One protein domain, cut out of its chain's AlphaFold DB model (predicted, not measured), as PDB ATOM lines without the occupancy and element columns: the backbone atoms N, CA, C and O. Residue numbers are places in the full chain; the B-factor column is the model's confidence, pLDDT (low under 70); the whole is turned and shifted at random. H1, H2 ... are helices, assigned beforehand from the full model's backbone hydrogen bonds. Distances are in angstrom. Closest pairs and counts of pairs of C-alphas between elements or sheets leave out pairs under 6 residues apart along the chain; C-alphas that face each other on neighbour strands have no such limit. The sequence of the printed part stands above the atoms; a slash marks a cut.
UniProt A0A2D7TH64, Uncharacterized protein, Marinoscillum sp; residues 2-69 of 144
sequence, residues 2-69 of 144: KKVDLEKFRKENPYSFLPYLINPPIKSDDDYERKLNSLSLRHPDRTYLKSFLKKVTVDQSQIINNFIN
ATOM      1  N   LYS A   2       9.335  31.907 130.803       78.44
ATOM      2  CA  LYS A   2       8.570  31.003 129.934       78.44
ATOM      3  C   LYS A   2       9.540  29.977 129.329       78.44
ATOM      4  O   LYS A   2      10.734  30.253 129.216       78.44
ATOM      5  N   LYS A   3       9.053  28.791 128.935       75.06
ATOM      6  CA  LYS A   3       9.905  27.732 128.343       75.06
ATOM      7  C   LYS A   3      10.729  28.238 127.148       75.06
ATOM      8  O   LYS A   3      11.897  27.892 127.031       75.06
ATOM      9  N   VAL A   4      10.132  29.102 126.326       81.62
ATOM     10  CA  VAL A   4      10.771  29.717 125.150       81.62
ATOM     11  C   VAL A   4      11.979  30.575 125.541       81.62
ATOM     12  O   VAL A   4      13.050  30.436 124.955       81.62
ATOM     13  N   ASP A   5      11.841  31.401 126.581       85.12
ATOM     14  CA  ASP A   5      12.931  32.250 127.077       85.12
ATOM     15  C   ASP A   5      14.085  31.399 127.623       85.12
ATOM     16  O   ASP A   5      15.256  31.740 127.476       85.12
ATOM     17  N   LEU A   6      13.752  30.261 128.239       80.75
ATOM     18  CA  LEU A   6      14.721  29.337 128.824       80.75
ATOM     19  C   LEU A   6      15.540  28.611 127.752       80.75
ATOM     20  O   LEU A   6      16.742  28.409 127.920       80.75
ATOM     21  N   GLU A   7      14.908  28.236 126.640       83.12
ATOM     22  CA  GLU A   7      15.605  27.648 125.495       83.12
ATOM     23  C   GLU A   7      16.508  28.653 124.784       83.12
ATOM     24  O   GLU A   7      17.638  28.311 124.429       83.12
ATOM     25  N   LYS A   8      16.049  29.898 124.619       90.31
ATOM     26  CA  LYS A   8      16.874  30.981 124.073       90.31
ATOM     27  C   LYS A   8      18.110  31.219 124.946       90.31
ATOM     28  O   LYS A   8      19.229  31.167 124.446       90.31
ATOM     29  N   PHE A   9      17.913  31.337 126.258       86.38
ATOM     30  CA  PHE A   9      19.004  31.510 127.214       86.38
ATOM     31  C   PHE A   9      20.004  30.343 127.187       86.38
ATOM     32  O   PHE A   9      21.210  30.567 127.255       86.38
ATOM     33  N   ARG A  10      19.531  29.093 127.054       81.62
ATOM     34  CA  ARG A  10      20.400  27.909 126.911       81.62
ATOM     35  C   ARG A  10      21.295  27.972 125.676       81.62
ATOM     36  O   ARG A  10      22.433  27.524 125.751       81.62
ATOM     37  N   LYS A  11      20.785  28.490 124.553       86.31
ATOM     38  CA  LYS A  11      21.568  28.647 123.318       86.31
ATOM     39  C   LYS A  11      22.624  29.739 123.452       86.31
ATOM     40  O   LYS A  11      23.743  29.550 122.996       86.31
ATOM     41  N   GLU A  12      22.267  30.852 124.083       91.12
ATOM     42  CA  GLU A  12      23.164  31.995 124.282       91.12
ATOM     43  C   GLU A  12      24.247  31.707 125.330       91.12
ATOM     44  O   GLU A  12      25.377  32.162 125.194       91.12
ATOM     45  N   ASN A  13      23.924  30.914 126.355       83.38
ATOM     46  CA  ASN A  13      24.809  30.628 127.483       83.38
ATOM     47  C   ASN A  13      24.960  29.113 127.706       83.38
ATOM     48  O   ASN A  13      24.453  28.581 128.703       83.38
ATOM     49  N   PRO A  14      25.674  28.395 126.818       77.69
ATOM     50  CA  PRO A  14      25.737  26.930 126.836       77.69
ATOM     51  C   PRO A  14      26.360  26.351 128.115       77.69
ATOM     52  O   PRO A  14      26.024  25.238 128.518       77.69
ATOM     53  N   TYR A  15      27.230  27.111 128.784       77.25
ATOM     54  CA  TYR A  15      27.917  26.687 130.010       77.25
ATOM     55  C   TYR A  15      27.231  27.153 131.304       77.25
ATOM     56  O   TYR A  15      27.696  26.828 132.396       77.25
ATOM     57  N   SER A  16      26.120  27.894 131.215       80.12
ATOM     58  CA  SER A  16      25.404  28.378 132.396       80.12
ATOM     59  C   SER A  16      24.612  27.260 133.080       80.12
ATOM     60  O   SER A  16      23.907  26.478 132.439       80.12
ATOM     61  N   PHE A  17      24.691  27.198 134.411       73.12
ATOM     62  CA  PHE A  17      23.925  26.245 135.220       73.12
ATOM     63  C   PHE A  17      22.504  26.735 135.542       73.12
ATOM     64  O   PHE A  17      21.650  25.922 135.900       73.12
ATOM     65  N   LEU A  18      22.218  28.032 135.363       76.88
ATOM     66  CA  LEU A  18      20.928  28.654 135.693       76.88
ATOM     67  C   LEU A  18      19.708  27.941 135.079       76.88
ATOM     68  O   LEU A  18      18.740  27.704 135.805       76.88
ATOM     69  N   PRO A  19      19.717  27.516 133.798       79.56
ATOM     70  CA  PRO A  19      18.553  26.860 133.198       79.56
ATOM     71  C   PRO A  19      18.189  25.541 133.873       79.56
ATOM     72  O   PRO A  19      17.021  25.162 133.909       79.56
ATOM     73  N   TYR A  20      19.192  24.849 134.410       73.88
ATOM     74  CA  TYR A  20      19.027  23.565 135.076       73.88
ATOM     75  C   TYR A  20      18.531  23.702 136.522       73.88
ATOM     76  O   TYR A  20      17.999  22.736 137.058       73.88
ATOM     77  N   LEU A  21      18.668  24.882 137.142       73.31
ATOM     78  CA  LEU A  21      18.057  25.188 138.443       73.31
ATOM     79  C   LEU A  21      16.562  25.475 138.307       73.31
ATOM     80  O   LEU A  21      15.761  25.033 139.125       73.31
ATOM     81  N   ILE A  22      16.191  26.209 137.256       77.94
ATOM     82  CA  ILE A  22      14.800  26.597 136.990       77.94
ATOM     83  C   ILE A  22      13.994  25.399 136.473       77.94
ATOM     84  O   ILE A  22      12.812  25.271 136.785       77.94
ATOM     85  N   ASN A  23      14.623  24.524 135.681       74.19
ATOM     86  CA  ASN A  23      13.996  23.319 135.151       74.19
ATOM     87  C   ASN A  23      14.908  22.092 135.356       74.19
ATOM     88  O   ASN A  23      15.699  21.760 134.462       74.19
ATOM     89  N   PRO A  24      14.834  21.438 136.530       69.19
ATOM     90  CA  PRO A  24      15.671  20.286 136.842       69.19
ATOM     91  C   PRO A  24      15.349  19.087 135.936       69.19
ATOM     92  O   PRO A  24      14.221  18.956 135.451       69.19
ATOM     93  N   PRO A  25      16.325  18.192 135.690       69.50
ATOM     94  CA  PRO A  25      16.081  16.982 134.913       69.50
ATOM     95  C   PRO A  25      15.026  16.110 135.609       69.50
ATOM     96  O   PRO A  25      15.001  15.992 136.834       69.50
ATOM     97  N   ILE A  26      14.142  15.502 134.820       74.19
ATOM     98  CA  ILE A  26      13.068  14.634 135.313       74.19
ATOM     99  C   ILE A  26      13.604  13.201 135.365       74.19
ATOM    100  O   ILE A  26      14.253  12.766 134.421       74.19
ATOM    101  N   LYS A  27      13.309  12.451 136.436       69.94
ATOM    102  CA  LYS A  27      13.789  11.065 136.636       69.94
ATOM    103  C   LYS A  27      13.448  10.086 135.504       69.94
ATOM    104  O   LYS A  27      14.079   9.046 135.411       69.94
ATOM    105  N   SER A  28      12.442  10.390 134.686       74.19
ATOM    106  CA  SER A  28      12.008   9.557 133.559       74.19
ATOM    107  C   SER A  28      12.828   9.752 132.279       74.19
ATOM    108  O   SER A  28      12.533   9.101 131.286       74.19
ATOM    109  N   ASP A  29      13.758  10.707 132.257       73.69
ATOM    110  CA  ASP A  29      14.617  11.013 131.109       73.69
ATOM    111  C   ASP A  29      15.825  10.062 131.106       73.69
ATOM    112  O   ASP A  29      16.496   9.932 132.132       73.69
ATOM    113  N   ASP A  30      16.127   9.422 129.974       73.94
ATOM    114  CA  ASP A  30      17.221   8.440 129.847       73.94
ATOM    115  C   ASP A  30      18.589   9.034 130.239       73.94
ATOM    116  O   ASP A  30      19.477   8.344 130.740       73.94
ATOM    117  N   ASP A  31      18.739  10.352 130.088       71.12
ATOM    118  CA  ASP A  31      19.947  11.099 130.442       71.12
ATOM    119  C   ASP A  31      19.915  11.717 131.854       71.12
ATOM    120  O   ASP A  31      20.774  12.547 132.186       71.12
ATOM    121  N   TYR A  32      18.945  11.355 132.700       77.56
ATOM    122  CA  TYR A  32      18.750  11.942 134.033       77.56
ATOM    123  C   TYR A  32      20.031  11.916 134.880       77.56
ATOM    124  O   TYR A  32      20.488  12.963 135.345       77.56
ATOM    125  N   GLU A  33      20.658  10.745 135.005       71.25
ATOM    126  CA  GLU A  33      21.861  10.550 135.825       71.25
ATOM    127  C   GLU A  33      23.064  11.334 135.289       71.25
ATOM    128  O   GLU A  33      23.838  11.920 136.049       71.25
ATOM    129  N   ARG A  34      23.211  11.427 133.963       72.50
ATOM    130  CA  ARG A  34      24.285  12.208 133.324       72.50
ATOM    131  C   ARG A  34      24.102  13.703 133.578       72.50
ATOM    132  O   ARG A  34      25.061  14.394 133.933       72.50
ATOM    133  N   LYS A  35      22.871  14.205 133.442       74.25
ATOM    134  CA  LYS A  35      22.525  15.610 133.703       74.25
ATOM    135  C   LYS A  35      22.730  15.952 135.178       74.25
ATOM    136  O   LYS A  35      23.389  16.954 135.463       74.25
ATOM    137  N   LEU A  36      22.270  15.100 136.094       71.56
ATOM    138  CA  LEU A  36      22.455  15.264 137.537       71.56
ATOM    139  C   LEU A  36      23.939  15.273 137.921       71.56
ATOM    140  O   LEU A  36      24.394  16.193 138.602       71.56
ATOM    141  N   ASN A  37      24.722  14.327 137.399       70.25
ATOM    142  CA  ASN A  37      26.166  14.289 137.620       70.25
ATOM    143  C   ASN A  37      26.852  15.548 137.079       70.25
ATOM    144  O   ASN A  37      27.667  16.148 137.773       70.25
ATOM    145  N   SER A  38      26.486  16.037 135.896       72.00
ATOM    146  CA  SER A  38      27.072  17.274 135.364       72.00
ATOM    147  C   SER A  38      26.750  18.516 136.213       72.00
ATOM    148  O   SER A  38      27.582  19.412 136.323       72.00
ATOM    149  N   LEU A  39      25.573  18.565 136.849       70.69
ATOM    150  CA  LEU A  39      25.196  19.632 137.784       70.69
ATOM    151  C   LEU A  39      25.973  19.528 139.094       70.69
ATOM    152  O   LEU A  39      26.452  20.539 139.599       70.69
ATOM    153  N   SER A  40      26.174  18.303 139.584       67.50
ATOM    154  CA  SER A  40      26.985  18.014 140.770       67.50
ATOM    155  C   SER A  40      28.441  18.470 140.615       67.50
ATOM    156  O   SER A  40      29.054  18.934 141.573       67.50
ATOM    157  N   LEU A  41      28.986  18.391 139.393       66.38
ATOM    158  CA  LEU A  41      30.343  18.839 139.067       66.38
ATOM    159  C   LEU A  41      30.473  20.365 139.005       66.38
ATOM    160  O   LEU A  41      31.578  20.873 139.164       66.38
ATOM    161  N   ARG A  42      29.368  21.078 138.764       65.56
ATOM    162  CA  ARG A  42      29.319  22.545 138.650       65.56
ATOM    163  C   ARG A  42      28.917  23.241 139.954       65.56
ATOM    164  O   ARG A  42      28.868  24.465 139.988       65.56
ATOM    165  N   HIS A  43      28.617  22.485 141.011       62.31
ATOM    166  CA  HIS A  43      28.336  23.035 142.332       62.31
ATOM    167  C   HIS A  43      29.655  23.455 143.012       62.31
ATOM    168  O   HIS A  43      30.593  22.652 142.999       62.31
ATOM    169  N   PRO A  44      29.744  24.658 143.618       66.62
ATOM    170  CA  PRO A  44      30.982  25.159 144.229       66.62
ATOM    171  C   PRO A  44      31.543  24.181 145.272       66.62
ATOM    172  O   PRO A  44      32.731  23.873 145.252       66.62
ATOM    173  N   ASP A  45      30.666  23.557 146.064       69.88
ATOM    174  CA  ASP A  45      31.057  22.550 147.056       69.88
ATOM    175  C   ASP A  45      30.839  21.115 146.563       69.88
ATOM    176  O   ASP A  45      30.067  20.334 147.129       69.88
ATOM    177  N   ARG A  46      31.522  20.731 145.481       67.00
ATOM    178  CA  ARG A  46      31.496  19.354 144.951       67.00
ATOM    179  C   ARG A  46      31.892  18.314 146.003       67.00
ATOM    180  O   ARG A  46      31.370  17.202 145.998       67.00
ATOM    181  N   THR A  47      32.837  18.642 146.881       68.69
ATOM    182  CA  THR A  47      33.318  17.757 147.955       68.69
ATOM    183  C   THR A  47      32.215  17.464 148.967       68.69
ATOM    184  O   THR A  47      31.982  16.294 149.279       68.69
ATOM    185  N   TYR A  48      31.488  18.500 149.395       74.06
ATOM    186  CA  TYR A  48      30.302  18.381 150.238       74.06
ATOM    187  C   TYR A  48      29.191  17.610 149.529       74.06
ATOM    188  O   TYR A  48      28.627  16.685 150.093       74.06
ATOM    189  N   LEU A  49      28.892  17.926 148.269       65.19
ATOM    190  CA  LEU A  49      27.797  17.270 147.560       65.19
ATOM    191  C   LEU A  49      28.108  15.795 147.270       65.19
ATOM    192  O   LEU A  49      27.232  14.947 147.393       65.19
ATOM    193  N   LYS A  50      29.364  15.448 146.974       65.06
ATOM    194  CA  LYS A  50      29.808  14.054 146.834       65.06
ATOM    195  C   LYS A  50      29.748  13.299 148.163       65.06
ATOM    196  O   LYS A  50      29.343  12.139 148.166       65.06
ATOM    197  N   SER A  51      30.138  13.916 149.281       71.06
ATOM    198  CA  SER A  51      30.048  13.286 150.606       71.06
ATOM    199  C   SER A  51      28.598  13.162 151.075       71.06
ATOM    200  O   SER A  51      28.218  12.116 151.593       71.06
ATOM    201  N   PHE A  52      27.769  14.168 150.803       69.00
ATOM    202  CA  PHE A  52      26.333  14.163 151.035       69.00
ATOM    203  C   PHE A  52      25.654  13.083 150.203       69.00
ATOM    204  O   PHE A  52      24.981  12.249 150.777       69.00
ATOM    205  N   LEU A  53      25.891  13.003 148.892       62.31
ATOM    206  CA  LEU A  53      25.344  11.940 148.045       62.31
ATOM    207  C   LEU A  53      25.850  10.557 148.449       62.31
ATOM    208  O   LEU A  53      25.073   9.622 148.385       62.31
ATOM    209  N   LYS A  54      27.100  10.419 148.906       65.56
ATOM    210  CA  LYS A  54      27.640   9.165 149.465       65.56
ATOM    211  C   LYS A  54      27.022   8.803 150.822       65.56
ATOM    212  O   LYS A  54      26.954   7.635 151.168       65.56
ATOM    213  N   LYS A  55      26.588   9.796 151.598       65.81
ATOM    214  CA  LYS A  55      25.850   9.624 152.859       65.81
ATOM    215  C   LYS A  55      24.360   9.360 152.616       65.81
ATOM    216  O   LYS A  55      23.719   8.666 153.392       65.81
ATOM    217  N   VAL A  56      23.828   9.930 151.539       60.78
ATOM    218  CA  VAL A  56      22.435   9.864 151.082       60.78
ATOM    219  C   VAL A  56      22.246   8.755 150.051       60.78
ATOM    220  O   VAL A  56      21.117   8.571 149.609       60.78
ATOM    221  N   THR A  57      23.298   8.001 149.675       57.41
ATOM    222  CA  THR A  57      23.183   6.821 148.804       57.41
ATOM    223  C   THR A  57      22.106   5.974 149.419       57.41
ATOM    224  O   THR A  57      22.280   5.441 150.514       57.41
ATOM    225  N   VAL A  58      20.956   5.991 148.757       62.03
ATOM    226  CA  VAL A  58      19.737   5.492 149.347       62.03
ATOM    227  C   VAL A  58      19.998   4.025 149.596       62.03
ATOM    228  O   VAL A  58      20.342   3.309 148.656       62.03
ATOM    229  N   ASP A  59      19.930   3.614 150.858       74.31
ATOM    230  CA  ASP A  59      20.180   2.235 151.225       74.31
ATOM    231  C   ASP A  59      19.143   1.382 150.493       74.31
ATOM    232  O   ASP A  59      17.957   1.364 150.837       74.31
ATOM    233  N   GLN A  60      19.583   0.740 149.408       70.81
ATOM    234  CA  GLN A  60      18.718  -0.066 148.560       70.81
ATOM    235  C   GLN A  60      18.007  -1.120 149.401       70.81
ATOM    236  O   GLN A  60      16.829  -1.381 149.163       70.81
ATOM    237  N   SER A  61      18.673  -1.648 150.433       77.00
ATOM    238  CA  SER A  61      18.075  -2.616 151.343       77.00
ATOM    239  C   SER A  61      16.893  -2.018 152.111       77.00
ATOM    240  O   SER A  61      15.840  -2.645 152.185       77.00
ATOM    241  N   GLN A  62      16.983  -0.772 152.583       84.00
ATOM    242  CA  GLN A  62      15.871  -0.087 153.250       84.00
ATOM    243  C   GLN A  62      14.706   0.202 152.305       84.00
ATOM    244  O   GLN A  62      13.549   0.076 152.707       84.00
ATOM    245  N   ILE A  63      14.978   0.565 151.049       79.56
ATOM    246  CA  ILE A  63      13.926   0.770 150.041       79.56
ATOM    247  C   ILE A  63      13.190  -0.545 149.782       79.56
ATOM    248  O   ILE A  63      11.959  -0.573 149.799       79.56
ATOM    249  N   ILE A  64      13.944  -1.626 149.572       80.00
ATOM    250  CA  ILE A  64      13.416  -2.967 149.306       80.00
ATOM    251  C   ILE A  64      12.604  -3.459 150.511       80.00
ATOM    252  O   ILE A  64      11.454  -3.862 150.348       80.00
ATOM    253  N   ASN A  65      13.135  -3.326 151.727       89.44
ATOM    254  CA  ASN A  65      12.446  -3.708 152.960       89.44
ATOM    255  C   ASN A  65      11.155  -2.904 153.160       89.44
ATOM    256  O   ASN A  65      10.101  -3.473 153.444       89.44
ATOM    257  N   ASN A  66      11.190  -1.589 152.937       89.88
ATOM    258  CA  ASN A  66       9.998  -0.747 153.012       89.88
ATOM    259  C   ASN A  66       8.954  -1.114 151.951       89.88
ATOM    260  O   ASN A  66       7.757  -1.036 152.228       89.88
ATOM    261  N   PHE A  67       9.378  -1.514 150.753       88.56
ATOM    262  CA  PHE A  67       8.480  -1.970 149.695       88.56
ATOM    263  C   PHE A  67       7.794  -3.292 150.066       88.56
ATOM    264  O   PHE A  67       6.567  -3.389 149.977       88.56
ATOM    265  N   ILE A  68       8.565  -4.271 150.551       91.25
ATOM    266  CA  ILE A  68       8.052  -5.569 151.014       91.25
ATOM    267  C   ILE A  68       7.074  -5.373 152.181       91.25
ATOM    268  O   ILE A  68       5.972  -5.922 152.149       91.25
ATOM    269  N   ASN A  69       7.420  -4.534 153.164       92.19
ATOM    270  CA  ASN A  69       6.576  -4.251 154.330       92.19
ATOM    271  C   ASN A  69       5.258  -3.563 153.952       92.19
ATOM    272  O   ASN A  69       4.203  -3.905 154.484       92.19
TER     273      ASN A  69
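What this domain is: This is residues 2 to 69 of the 144 residues of an uncharacterized protein of Marinoscillum sp (UniProt A0A2D7TH64). Five short helices are strung out in a loose, open chain: H1 and H2 lie toward one end of the long axis, H3 lies nearest the middle, and H4 follows it round a corner, the two helices making a V. Residues 54 to 69, of which 60 to 69 belong to H5, stick out as an arm at the other end. The printed part has 68 residues with five named helices, H1 to H5 in order along the chain, and no named strand; the class is all helix. The whole is loose, with a radius of gyration of the C-alphas of 15.7 A, and elongated, spanning 48 by 27 by 17 A.

How they stand to each other: Start with H1, residues 3 to 12, and go on over a tight link to H2, residues 18 to 22. They only just touch, with 3 pairs of C-alphas within 8 A; look at the closest, Leu 6 and Pro 19, 6.3 A apart. A short link of 9 residues leads to H3, residues 32 to 41, which is close to H2 but not clearly touching it: their closest C-alphas, those of Tyr 20 and Leu 39, are 7.8 A apart. Past a tight link of 4 residues comes H4, residues 46 to 55. H3 and H4 touch only at the corner by their link, and only just, with 3 pairs of C-alphas within 8 A; the closest are those of Ser 40 and Arg 46, 6.3 A apart. Their lines stand at a steep tilt of 49 degrees, opposite ways. Another tight link leads to H5, residues 60 to 69, which touches no helix and is apart from H4. In H1, H2, H3, H4 and H5 every backbone O i to N i+4 pair is within hydrogen-bond range.

Where its parts are: Find C-alpha 3 at (9.905, 27.732, 128.343); from there H1 runs 14.5 A to C-alpha 12. H2 is shorter, 6.6 A from C-alpha 18 to C-alpha 22. Look for H3 at C-alpha 32, (18.750, 11.942, 134.033); it reaches C-alpha 41 after 14.4 A. H4 runs 13.8 A from C-alpha 46 to C-alpha 55. H5 runs 14.1 A from C-alpha 60 to C-alpha 69 at (6.576, -4.251, 154.330).

The domain as a whole: The two C-alphas farthest apart, those of Glu 12 and Asn 69, are 49.9 A apart. Without residues 54 to 69, which stand free, the body spans 36 by 25 by 15 A. The printed part has no cut, and no link is long. In the B-factor column the mean pLDDT of the printed part is 74.9; look for values under 70 at residues 24 to 25, 27, 40 to 47, 49 to 50 and 52 to 58.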